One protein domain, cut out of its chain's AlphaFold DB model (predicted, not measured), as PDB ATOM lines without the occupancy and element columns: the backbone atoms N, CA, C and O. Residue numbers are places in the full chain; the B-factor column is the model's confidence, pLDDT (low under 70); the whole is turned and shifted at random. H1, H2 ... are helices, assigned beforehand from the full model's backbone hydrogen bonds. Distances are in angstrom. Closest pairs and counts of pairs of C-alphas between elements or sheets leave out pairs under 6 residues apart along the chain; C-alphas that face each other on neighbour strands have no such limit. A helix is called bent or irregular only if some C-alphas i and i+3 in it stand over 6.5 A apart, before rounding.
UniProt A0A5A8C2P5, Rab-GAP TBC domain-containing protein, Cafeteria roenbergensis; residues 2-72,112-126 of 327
ATOM      1  N   VAL A   2     120.830 259.863 133.935       67.56
ATOM      2  CA  VAL A   2     120.842 261.080 133.072       67.56
ATOM      3  C   VAL A   2     121.919 261.084 131.969       67.56
ATOM      4  O   VAL A   2     121.780 261.757 130.962       67.56
ATOM      5  N   ARG A   3     122.997 260.304 132.122       72.12
ATOM      6  CA  ARG A   3     124.055 260.166 131.104       72.12
ATOM      7  C   ARG A   3     123.808 259.030 130.098       72.12
ATOM      8  O   ARG A   3     124.610 258.854 129.188       72.12
ATOM      9  N   THR A   4     122.750 258.232 130.255       70.62
ATOM     10  CA  THR A   4     122.450 257.088 129.380       70.62
ATOM     11  C   THR A   4     121.821 257.578 128.070       70.62
ATOM     12  O   THR A   4     120.703 258.077 128.078       70.62
ATOM     13  N   PHE A   5     122.535 257.419 126.949       70.56
ATOM     14  CA  PHE A   5     122.142 257.916 125.618       70.56
ATOM     15  C   PHE A   5     121.695 259.394 125.609       70.56
ATOM     16  O   PHE A   5     120.549 259.691 125.255       70.56
ATOM     17  N   PRO A   6     122.594 260.338 125.957       60.16
ATOM     18  CA  PRO A   6     122.226 261.722 126.246       60.16
ATOM     19  C   PRO A   6     121.562 262.437 125.060       60.16
ATOM     20  O   PRO A   6     120.628 263.207 125.241       60.16
ATOM     21  N   GLY A   7     121.967 262.108 123.830       61.59
ATOM     22  CA  GLY A   7     121.401 262.700 122.614       61.59
ATOM     23  C   GLY A   7     119.993 262.223 122.235       61.59
ATOM     24  O   GLY A   7     119.434 262.742 121.279       61.59
ATOM     25  N   THR A   8     119.417 261.234 122.933       65.69
ATOM     26  CA  THR A   8     118.114 260.646 122.553       65.69
ATOM     27  C   THR A   8     116.920 261.213 123.316       65.69
ATOM     28  O   THR A   8     115.788 261.003 122.898       65.69
ATOM     29  N   GLY A   9     117.122 261.861 124.469       64.75
ATOM     30  CA  GLY A   9     116.025 262.311 125.343       64.75
ATOM     31  C   GLY A   9     115.255 261.188 126.068       64.75
ATOM     32  O   GLY A   9     114.741 261.418 127.158       64.75
ATOM     33  N   LEU A  10     115.281 259.948 125.564       68.44
ATOM     34  CA  LEU A  10     114.427 258.824 125.986       68.44
ATOM     35  C   LEU A  10     114.519 258.420 127.469       68.44
ATOM     36  O   LEU A  10     113.546 257.922 128.024       68.44
ATOM     37  N   PHE A  11     115.674 258.616 128.114       72.12
ATOM     38  CA  PHE A  11     115.947 258.124 129.476       72.12
ATOM     39  C   PHE A  11     116.207 259.237 130.505       72.12
ATOM     40  O   PHE A  11     116.813 258.980 131.547       72.12
ATOM     41  N   HIS A  12     115.801 260.479 130.222       70.00
ATOM     42  CA  HIS A  12     116.188 261.641 131.036       70.00
ATOM     43  C   HIS A  12     115.155 262.027 132.091       70.00
ATOM     44  O   HIS A  12     115.542 262.484 133.163       70.00
ATOM     45  N   ALA A  13     113.867 261.834 131.802       75.56
ATOM     46  CA  ALA A  13     112.780 262.283 132.662       75.56
ATOM     47  C   ALA A  13     112.392 261.195 133.685       75.56
ATOM     48  O   ALA A  13     111.903 260.130 133.281       75.56
ATOM     49  N   PRO A  14     112.587 261.441 135.000       80.75
ATOM     50  CA  PRO A  14     112.120 260.541 136.049       80.75
ATOM     51  C   PRO A  14     110.612 260.300 135.954       80.75
ATOM     52  O   PRO A  14     109.861 261.196 135.580       80.75
ATOM     53  N   GLY A  15     110.166 259.088 136.287       71.50
ATOM     54  CA  GLY A  15     108.747 258.720 136.241       71.50
ATOM     55  C   GLY A  15     108.208 258.358 134.853       71.50
ATOM     56  O   GLY A  15     107.099 257.840 134.759       71.50
ATOM     57  N   THR A  16     108.978 258.549 133.774       78.81
ATOM     58  CA  THR A  16     108.606 257.998 132.460       78.81
ATOM     59  C   THR A  16     108.755 256.476 132.434       78.81
ATOM     60  O   THR A  16     109.613 255.906 133.112       78.81
ATOM     61  N   VAL A  17     107.947 255.809 131.603       77.25
ATOM     62  CA  VAL A  17     107.932 254.340 131.485       77.25
ATOM     63  C   VAL A  17     109.325 253.784 131.172       77.25
ATOM     64  O   VAL A  17     109.795 252.882 131.857       77.25
ATOM     65  N   LEU A  18     110.029 254.348 130.184       75.88
ATOM     66  CA  LEU A  18     111.375 253.892 129.814       75.88
ATOM     67  C   LEU A  18     112.419 254.176 130.899       75.88
ATOM     68  O   LEU A  18     113.311 253.358 131.112       75.88
ATOM     69  N   PHE A  19     112.309 255.298 131.612       82.75
ATOM     70  CA  PHE A  19     113.196 255.588 132.735       82.75
ATOM     71  C   PHE A  19     113.032 254.550 133.849       82.75
ATOM     72  O   PHE A  19     114.021 253.996 134.333       82.75
ATOM     73  N   GLU A  20     111.795 254.242 134.234       83.31
ATOM     74  CA  GLU A  20     111.512 253.273 135.296       83.31
ATOM     75  C   GLU A  20     111.849 251.833 134.870       83.31
ATOM     76  O   GLU A  20     112.439 251.094 135.662       83.31
ATOM     77  N   ARG A  21     111.641 251.477 133.591       84.31
ATOM     78  CA  ARG A  21     112.077 250.196 132.992       84.31
ATOM     79  C   ARG A  21     113.586 249.972 133.002       84.31
ATOM     80  O   ARG A  21     114.028 248.843 132.839       84.31
ATOM     81  N   VAL A  22     114.386 251.014 133.211       84.56
ATOM     82  CA  VAL A  22     115.844 250.898 133.366       84.56
ATOM     83  C   VAL A  22     116.244 251.001 134.833       84.56
ATOM     84  O   VAL A  22     117.038 250.197 135.320       84.56
ATOM     85  N   LYS A  23     115.688 251.973 135.560       88.19
ATOM     86  CA  LYS A  23     116.044 252.245 136.956       88.19
ATOM     87  C   LYS A  23     115.680 251.074 137.862       88.19
ATOM     88  O   LYS A  23     116.531 250.637 138.636       88.19
ATOM     89  N   GLN A  24     114.449 250.569 137.779       87.75
ATOM     90  CA  GLN A  24     113.979 249.524 138.690       87.75
ATOM     91  C   GLN A  24     114.779 248.225 138.522       87.75
ATOM     92  O   GLN A  24     115.261 247.716 139.534       87.75
ATOM     93  N   PRO A  25     115.034 247.721 137.296       87.75
ATOM     94  CA  PRO A  25     115.837 246.513 137.110       87.75
ATOM     95  C   PRO A  25     117.282 246.646 137.574       87.75
ATOM     96  O   PRO A  25     117.818 245.724 138.181       87.75
ATOM     97  N   VAL A  26     117.914 247.794 137.321       88.25
ATOM     98  CA  VAL A  26     119.296 248.046 137.748       88.25
ATOM     99  C   VAL A  26     119.399 248.086 139.273       88.25
ATOM    100  O   VAL A  26     120.306 247.477 139.837       88.25
ATOM    101  N   LEU A  27     118.460 248.757 139.950       87.94
ATOM    102  CA  LEU A  27     118.407 248.776 141.414       87.94
ATOM    103  C   LEU A  27     118.109 247.388 141.984       87.94
ATOM    104  O   LEU A  27     118.775 246.958 142.921       87.94
ATOM    105  N   ALA A  28     117.152 246.666 141.398       86.31
ATOM    106  CA  ALA A  28     116.826 245.306 141.808       86.31
ATOM    107  C   ALA A  28     118.039 244.377 141.672       86.31
ATOM    108  O   ALA A  28     118.304 243.596 142.581       86.31
ATOM    109  N   LEU A  29     118.811 244.491 140.586       83.81
ATOM    110  CA  LEU A  29     120.024 243.698 140.389       83.81
ATOM    111  C   LEU A  29     121.106 244.046 141.414       83.81
ATOM    112  O   LEU A  29     121.701 243.140 141.988       83.81
ATOM    113  N   ALA A  30     121.314 245.335 141.694       85.38
ATOM    114  CA  ALA A  30     122.274 245.788 142.700       85.38
ATOM    115  C   ALA A  30     121.911 245.322 144.125       85.38
ATOM    116  O   ALA A  30     122.793 245.055 144.935       85.38
ATOM    117  N   LEU A  31     120.614 245.216 144.434       83.19
ATOM    118  CA  LEU A  31     120.126 244.677 145.708       83.19
ATOM    119  C   LEU A  31     120.181 243.145 145.760       83.19
ATOM    120  O   LEU A  31     120.334 242.573 146.841       83.19
ATOM    121  N   TRP A  32     120.032 242.490 144.608       78.81
ATOM    122  CA  TRP A  32     120.086 241.040 144.471       78.81
ATOM    123  C   TRP A  32     121.518 240.511 144.592       78.81
ATOM    124  O   TRP A  32     121.763 239.612 145.387       78.81
ATOM    125  N   ASP A  33     122.465 241.078 143.842       75.75
ATOM    126  CA  ASP A  33     123.886 240.740 143.919       75.75
ATOM    127  C   ASP A  33     124.643 241.792 144.734       75.75
ATOM    128  O   ASP A  33     125.220 242.740 144.200       75.75
ATOM    129  N   ARG A  34     124.669 241.600 146.054       74.25
ATOM    130  CA  ARG A  34     125.392 242.497 146.971       74.25
ATOM    131  C   ARG A  34     126.909 242.331 146.927       74.25
ATOM    132  O   ARG A  34     127.617 243.173 147.466       74.25
ATOM    133  N   THR A  35     127.409 241.266 146.306       70.25
ATOM    134  CA  THR A  35     128.848 241.060 146.117       70.25
ATOM    135  C   THR A  35     129.402 242.054 145.100       70.25
ATOM    136  O   THR A  35     130.578 242.411 145.154       70.25
ATOM    137  N   THR A  36     128.553 242.481 144.164       73.44
ATOM    138  CA  THR A  36     128.908 243.429 143.109       73.44
ATOM    139  C   THR A  36     128.271 244.804 143.311       73.44
ATOM    140  O   THR A  36     128.903 245.823 143.042       73.44
ATOM    141  N   GLY A  37     127.025 244.856 143.789       80.94
ATOM    142  CA  GLY A  37     126.259 246.093 143.897       80.94
ATOM    143  C   GLY A  37     125.962 246.725 142.533       80.94
ATOM    144  O   GLY A  37     125.779 246.040 141.524       80.94
ATOM    145  N   TYR A  38     125.877 248.057 142.495       83.25
ATOM    146  CA  TYR A  38     125.686 248.785 141.241       83.25
ATOM    147  C   TYR A  38     126.985 248.846 140.435       83.25
ATOM    148  O   TYR A  38     128.018 249.290 140.931       83.25
ATOM    149  N   ILE A  39     126.890 248.495 139.154       79.06
ATOM    150  CA  ILE A  39     128.013 248.534 138.223       79.06
ATOM    151  C   ILE A  39     127.905 249.749 137.299       79.06
ATOM    152  O   ILE A  39     126.878 249.977 136.650       79.06
ATOM    153  N   GLN A  40     128.991 250.512 137.171       80.44
ATOM    154  CA  GLN A  40     129.058 251.615 136.217       80.44
ATOM    155  C   GLN A  40     128.844 251.113 134.779       80.44
ATOM    156  O   GLN A  40     129.349 250.076 134.365       80.44
ATOM    157  N   GLY A  41     128.055 251.847 133.993       78.81
ATOM    158  CA  GLY A  41     127.748 251.477 132.608       78.81
ATOM    159  C   GLY A  41     126.614 250.456 132.453       78.81
ATOM    160  O   GLY A  41     126.043 250.365 131.367       78.81
ATOM    161  N   LEU A  42     126.191 249.781 133.529       84.25
ATOM    162  CA  LEU A  42     125.081 248.821 133.500       84.25
ATOM    163  C   LEU A  42     123.760 249.456 133.044       84.25
ATOM    164  O   LEU A  42     122.940 248.800 132.408       84.25
ATOM    165  N   THR A  43     123.572 250.755 133.287       87.44
ATOM    166  CA  THR A  43     122.393 251.494 132.816       87.44
ATOM    167  C   THR A  43     122.283 251.554 131.295       87.44
ATOM    168  O   THR A  43     121.169 251.629 130.791       87.44
ATOM    169  N   TYR A  44     123.395 251.510 130.552       84.25
ATOM    170  CA  TYR A  44     123.353 251.437 129.087       84.25
ATOM    171  C   TYR A  44     122.912 250.052 128.623       84.25
ATOM    172  O   TYR A  44     122.076 249.961 127.731       84.25
ATOM    173  N   VAL A  45     123.414 248.989 129.266       84.62
ATOM    174  CA  VAL A  45     122.976 247.612 128.984       84.62
ATOM    175  C   VAL A  45     121.475 247.491 129.234       84.62
ATOM    176  O   VAL A  45     120.724 247.070 128.362       84.62
ATOM    177  N   ALA A  46     121.028 247.941 130.405       86.25
ATOM    178  CA  ALA A  46     119.630 247.932 130.806       86.25
ATOM    179  C   ALA A  46     118.737 248.759 129.869       86.25
ATOM    180  O   ALA A  46     117.641 248.322 129.543       86.25
ATOM    181  N   ALA A  47     119.201 249.919 129.396       84.19
ATOM    182  CA  ALA A  47     118.468 250.739 128.433       84.19
ATOM    183  C   ALA A  47     118.268 250.037 127.088       84.19
ATOM    184  O   ALA A  47     117.164 250.051 126.554       84.19
ATOM    185  N   VAL A  48     119.304 249.379 126.565       82.06
ATOM    186  CA  VAL A  48     119.199 248.588 125.331       82.06
ATOM    187  C   VAL A  48     118.205 247.441 125.496       82.06
ATOM    188  O   VAL A  48     117.335 247.245 124.652       82.06
ATOM    189  N   LEU A  49     118.279 246.725 126.619       83.56
ATOM    190  CA  LEU A  49     117.340 245.652 126.931       83.56
ATOM    191  C   LEU A  49     115.908 246.168 127.081       83.56
ATOM    192  O   LEU A  49     114.999 245.573 126.520       83.56
ATOM    193  N   ALA A  50     115.707 247.300 127.757       80.75
ATOM    194  CA  ALA A  50     114.394 247.910 127.936       80.75
ATOM    195  C   ALA A  50     113.746 248.330 126.607       80.75
ATOM    196  O   ALA A  50     112.523 248.275 126.488       80.75
ATOM    197  N   LEU A  51     114.542 248.705 125.598       77.44
ATOM    198  CA  LEU A  51     114.051 248.982 124.241       77.44
ATOM    199  C   LEU A  51     113.594 247.713 123.504       77.44
ATOM    200  O   LEU A  51     112.779 247.802 122.592       77.44
ATOM    201  N   HIS A  52     114.111 246.540 123.873       73.88
ATOM    202  CA  HIS A  52     113.784 245.260 123.231       73.88
ATOM    203  C   HIS A  52     112.783 244.418 124.022       73.88
ATOM    204  O   HIS A  52     112.039 243.644 123.431       73.88
ATOM    205  N   ALA A  53     112.682 244.646 125.329       66.44
ATOM    206  CA  ALA A  53     111.691 244.063 126.228       66.44
ATOM    207  C   ALA A  53     110.250 244.546 125.960       66.44
ATOM    208  O   ALA A  53     109.321 244.117 126.637       66.44
ATOM    209  N   VAL A  54     110.062 245.464 125.003       54.94
ATOM    210  CA  VAL A  54     108.742 245.918 124.533       54.94
ATOM    211  C   VAL A  54     108.084 244.883 123.607       54.94
ATOM    212  O   VAL A  54     106.863 244.881 123.483       54.94
ATOM    213  N   ALA A  55     108.863 243.990 122.984       51.88
ATOM    214  CA  ALA A  55     108.339 242.836 122.256       51.88
ATOM    215  C   ALA A  55     108.135 241.663 123.229       51.88
ATOM    216  O   ALA A  55     108.968 241.474 124.112       51.88
ATOM    217  N   ASP A  56     107.030 240.925 123.072       51.44
ATOM    218  CA  ASP A  56     106.502 239.913 124.004       51.44
ATOM    219  C   ASP A  56     107.580 239.245 124.905       51.44
ATOM    220  O   ASP A  56     108.428 238.484 124.414       51.44
ATOM    221  N   PRO A  57     107.575 239.538 126.224       46.03
ATOM    222  CA  PRO A  57     108.538 239.039 127.206       46.03
ATOM    223  C   PRO A  57     108.731 237.520 127.230       46.03
ATOM    224  O   PRO A  57     109.778 237.047 127.690       46.03
ATOM    225  N   ALA A  58     107.728 236.753 126.795       45.16
ATOM    226  CA  ALA A  58     107.794 235.298 126.762       45.16
ATOM    227  C   ALA A  58     108.634 234.788 125.579       45.16
ATOM    228  O   ALA A  58     109.436 233.868 125.751       45.16
ATOM    229  N   ASP A  59     108.542 235.428 124.413       45.34
ATOM    230  CA  ASP A  59     109.076 234.885 123.163       45.34
ATOM    231  C   ASP A  59     110.554 235.212 122.945       45.34
ATOM    232  O   ASP A  59     111.346 234.333 122.602       45.34
ATOM    233  N   ALA A  60     110.986 236.449 123.203       42.53
ATOM    234  CA  ALA A  60     112.365 236.858 122.916       42.53
ATOM    235  C   ALA A  60     113.399 236.107 123.782       42.53
ATOM    236  O   ALA A  60     114.470 235.713 123.309       42.53
ATOM    237  N   PHE A  61     113.063 235.854 125.050       44.72
ATOM    238  CA  PHE A  61     113.931 235.157 125.997       44.72
ATOM    239  C   PHE A  61     113.841 233.630 125.864       44.72
ATOM    240  O   PHE A  61     114.877 232.958 125.866       44.72
ATOM    241  N   ALA A  62     112.637 233.067 125.683       43.44
ATOM    242  CA  ALA A  62     112.476 231.630 125.462       43.44
ATOM    243  C   ALA A  62     113.159 231.183 124.166       43.44
ATOM    244  O   ALA A  62     113.796 230.131 124.150       43.44
ATOM    245  N   VAL A  63     113.127 231.995 123.105       42.78
ATOM    246  CA  VAL A  63     113.826 231.707 121.844       42.78
ATOM    247  C   VAL A  63     115.351 231.759 122.006       42.78
ATOM    248  O   VAL A  63     116.046 230.883 121.489       42.78
ATOM    249  N   ALA A  64     115.896 232.726 122.751       45.22
ATOM    250  CA  ALA A  64     117.339 232.802 123.002       45.22
ATOM    251  C   ALA A  64     117.837 231.624 123.863       45.22
ATOM    252  O   ALA A  64     118.823 230.968 123.521       45.22
ATOM    253  N   VAL A  65     117.118 231.292 124.941       45.84
ATOM    254  CA  VAL A  65     117.473 230.192 125.852       45.84
ATOM    255  C   VAL A  65     117.249 228.816 125.213       45.84
ATOM    256  O   VAL A  65     118.081 227.925 125.388       45.84
ATOM    257  N   SER A  66     116.175 228.624 124.439       42.88
ATOM    258  CA  SER A  66     115.908 227.363 123.724       42.88
ATOM    259  C   SER A  66     116.928 227.105 122.615       42.88
ATOM    260  O   SER A  66     117.431 225.988 122.510       42.88
ATOM    261  N   ARG A  67     117.331 228.130 121.852       39.81
ATOM    262  CA  ARG A  67     118.404 228.004 120.848       39.81
ATOM    263  C   ARG A  67     119.770 227.749 121.483       39.81
ATOM    264  O   ARG A  67     120.562 227.002 120.913       39.81
ATOM    265  N   MET A  68     120.035 228.313 122.662       41.75
ATOM    266  CA  MET A  68     121.268 228.067 123.417       41.75
ATOM    267  C   MET A  68     121.319 226.632 123.964       41.75
ATOM    268  O   MET A  68     122.317 225.939 123.782       41.75
ATOM    269  N   ARG A  69     120.211 226.130 124.530       41.47
ATOM    270  CA  ARG A  69     120.087 224.737 124.995       41.47
ATOM    271  C   ARG A  69     120.135 223.720 123.852       41.47
ATOM    272  O   ARG A  69     120.837 222.724 123.973       41.47
ATOM    273  N   ALA A  70     119.471 223.986 122.727       40.53
ATOM    274  CA  ALA A  70     119.468 223.095 121.563       40.53
ATOM    275  C   ALA A  70     120.845 222.972 120.883       40.53
ATOM    276  O   ALA A  70     121.134 221.959 120.249       40.53
ATOM    277  N   ARG A  71     121.707 223.992 121.009       40.47
ATOM    278  CA  ARG A  71     123.085 223.963 120.492       40.47
ATOM    279  C   ARG A  71     124.059 223.274 121.443       40.47
ATOM    280  O   ARG A  71     124.952 222.586 120.968       40.47
ATOM    281  N   LEU A  72     123.857 223.411 122.755       39.94
ATOM    282  CA  LEU A  72     124.622 222.682 123.776       39.94
ATOM    283  C   LEU A  72     124.250 221.190 123.839       39.94
ATOM    284  O   LEU A  72     125.072 220.373 124.231       39.94
ATOM    285  N   GLY A 112     107.669 244.852 131.116       77.19
ATOM    286  CA  GLY A 112     108.904 245.241 130.437       77.19
ATOM    287  C   GLY A 112     110.071 245.452 131.407       77.19
ATOM    288  O   GLY A 112     111.200 245.037 131.125       77.19
ATOM    289  N   ALA A 113     109.820 246.041 132.576       80.00
ATOM    290  CA  ALA A 113     110.807 246.174 133.644       80.00
ATOM    291  C   ALA A 113     111.204 244.793 134.188       80.00
ATOM    292  O   ALA A 113     112.393 244.501 134.340       80.00
ATOM    293  N   LEU A 114     110.235 243.901 134.406       82.12
ATOM    294  CA  LEU A 114     110.510 242.533 134.847       82.12
ATOM    295  C   LEU A 114     111.328 241.744 133.810       82.12
ATOM    296  O   LEU A 114     112.283 241.053 134.174       82.12
ATOM    297  N   ALA A 115     110.989 241.860 132.526       80.44
ATOM    298  CA  ALA A 115     111.739 241.250 131.432       80.44
ATOM    299  C   ALA A 115     113.179 241.779 131.377       80.44
ATOM    300  O   ALA A 115     114.128 240.993 131.362       80.44
ATOM    301  N   THR A 116     113.350 243.100 131.465       83.50
ATOM    302  CA  THR A 116     114.665 243.754 131.515       83.50
ATOM    303  C   THR A 116     115.496 243.235 132.688       83.50
ATOM    304  O   THR A 116     116.666 242.899 132.512       83.50
ATOM    305  N   PHE A 117     114.897 243.096 133.875       84.19
ATOM    306  CA  PHE A 117     115.568 242.523 135.043       84.19
ATOM    307  C   PHE A 117     116.018 241.081 134.807       84.19
ATOM    308  O   PHE A 117     117.173 240.749 135.071       84.19
ATOM    309  N   ARG A 118     115.137 240.222 134.279       82.12
ATOM    310  CA  ARG A 118     115.470 238.819 133.986       82.12
ATOM    311  C   ARG A 118     116.619 238.712 132.989       82.12
ATOM    312  O   ARG A 118     117.543 237.934 133.212       82.12
ATOM    313  N   MET A 119     116.586 239.514 131.925       81.62
ATOM    314  CA  MET A 119     117.654 239.557 130.927       81.62
ATOM    315  C   MET A 119     118.970 240.028 131.550       81.62
ATOM    316  O   MET A 119     119.984 239.355 131.385       81.62
ATOM    317  N   LEU A 120     118.956 241.117 132.328       81.75
ATOM    318  CA  LEU A 120     120.142 241.600 133.042       81.75
ATOM    319  C   LEU A 120     120.730 240.529 133.960       81.75
ATOM    320  O   LEU A 120     121.924 240.267 133.883       81.75
ATOM    321  N   ALA A 121     119.897 239.874 134.771       80.12
ATOM    322  CA  ALA A 121     120.334 238.836 135.700       80.12
ATOM    323  C   ALA A 121     120.970 237.627 134.991       80.12
ATOM    324  O   ALA A 121     121.838 236.958 135.552       80.12
ATOM    325  N   VAL A 122     120.542 237.324 133.763       79.19
ATOM    326  CA  VAL A 122     121.136 236.264 132.935       79.19
ATOM    327  C   VAL A 122     122.442 236.725 132.301       79.19
ATOM    328  O   VAL A 122     123.416 235.975 132.322       79.19
ATOM    329  N   LEU A 123     122.502 237.957 131.793       79.56
ATOM    330  CA  LEU A 123     123.741 238.518 131.255       79.56
ATOM    331  C   LEU A 123     124.831 238.582 132.327       79.56
ATOM    332  O   LEU A 123     125.953 238.155 132.080       79.56
ATOM    333  N   THR A 124     124.505 239.018 133.545       77.19
ATOM    334  CA  THR A 124     125.469 239.061 134.655       77.19
ATOM    335  C   THR A 124     125.852 237.686 135.192       77.19
ATOM    336  O   THR A 124     126.751 237.592 136.018       77.19
ATOM    337  N   ARG A 125     125.207 236.607 134.737       75.62
ATOM    338  CA  ARG A 125     125.643 235.233 135.021       75.62
ATOM    339  C   ARG A 125     126.671 234.709 134.029       75.62
ATOM    340  O   ARG A 125     127.289 233.690 134.315       75.62
ATOM    341  N   GLN A 126     126.864 235.367 132.887       78.31
ATOM    342  CA  GLN A 126     127.951 235.002 131.987       78.31
ATOM    343  C   GLN A 126     129.277 235.526 132.567       78.31
ATOM    344  O   GLN A 126     129.403 236.742 132.739       78.31
TER     345      GLN A 126
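What this domain is: This is residues 2 to 72 and 112 to 126 of the 327 residues of the protein "Rab-GAP TBC domain-containing protein" of Cafeteria roenbergensis (UniProt A0A5A8C2P5). Three helices, H1, H2 and H4, pack together as a small crossed core, their centres at the corners of a triangle, and H3 leads away from it as an arm, with residues 62 to 72 sticking out. At the other end of the longest axis lies a stretch with no named element, residues 2 to 16. The printed part has 86 residues, with four named helices in the order H1, H2, H3, H4 and no named strand; the class is all helix. The whole is compact, with a radius of gyration of the C-alphas of 13.4 A, and spans 41 by 31 by 19 A along its three main axes, the arm adding to the length.

How they stand to each other: Residues 2 to 16 come first, their C-alphas 13 to 20 A from the mean of all C-alphas. H1, residues 17 to 32, touches H2, residues 42 to 52, where the closest C-alphas, those of Val 22 and Ala 46, are 5.4 A apart. These two run opposite ways at a steep tilt of 50 degrees. H4, residues 112 to 123, touches H1, with the C-alphas of Arg 21 and Ala 113 closest at 4.3 A. H1 and H4 run the same way at a steep tilt of 42 degrees. H4 also touches H2, with the C-alphas of Ala 50 and Thr 116 closest at 5.5 A; they run opposite ways at a steep tilt of 55 degrees. H3, residues 59 to 72, is close to H4 but not clearly touching it: their closest C-alphas, those of Phe 61 and Met 119, are 7.6 A apart. H3 and H4 run the same way at a shallow tilt of 19 degrees. H3 is apart from H1 and from H2. In H2, H3 and H4 every O i to N i+4 pair is within hydrogen-bond range; in H1 11 of 12 are.

Where its parts are: H1 begins at C-alpha 17, at (107.932, 254.340, 131.485), and is 22.2 A long from first to last C-alpha. It is neither bent nor irregular, but only just: C-alphas 21 and 24 are 6.0 A apart. H2 is 15.7 A long. H3 is 19.8 A long and ends at C-alpha 72, at (124.622, 222.682, 123.776). H4 is 16.3 A long and ends at C-alpha 123, at (123.741, 238.518, 131.255).

The domain as a whole: The two C-alphas farthest apart are those of Ala 13 and Leu 72, at 42.3 A. Without residues 62 to 72, which stand free, the body of 75 residues spans 31 by 29 by 19 A. The links H1 to H2 and H2 to H3 are short. The link from H3 to H4 lies across the cut: residues 73 to 111 are not printed, and C-alphas 72 and 112 are 28.3 A apart. The mean pLDDT of the printed part is 71.1; under 70 are residue 2, residues 6 to 10 and residues 53 to 72, and the mean of H3 is 43.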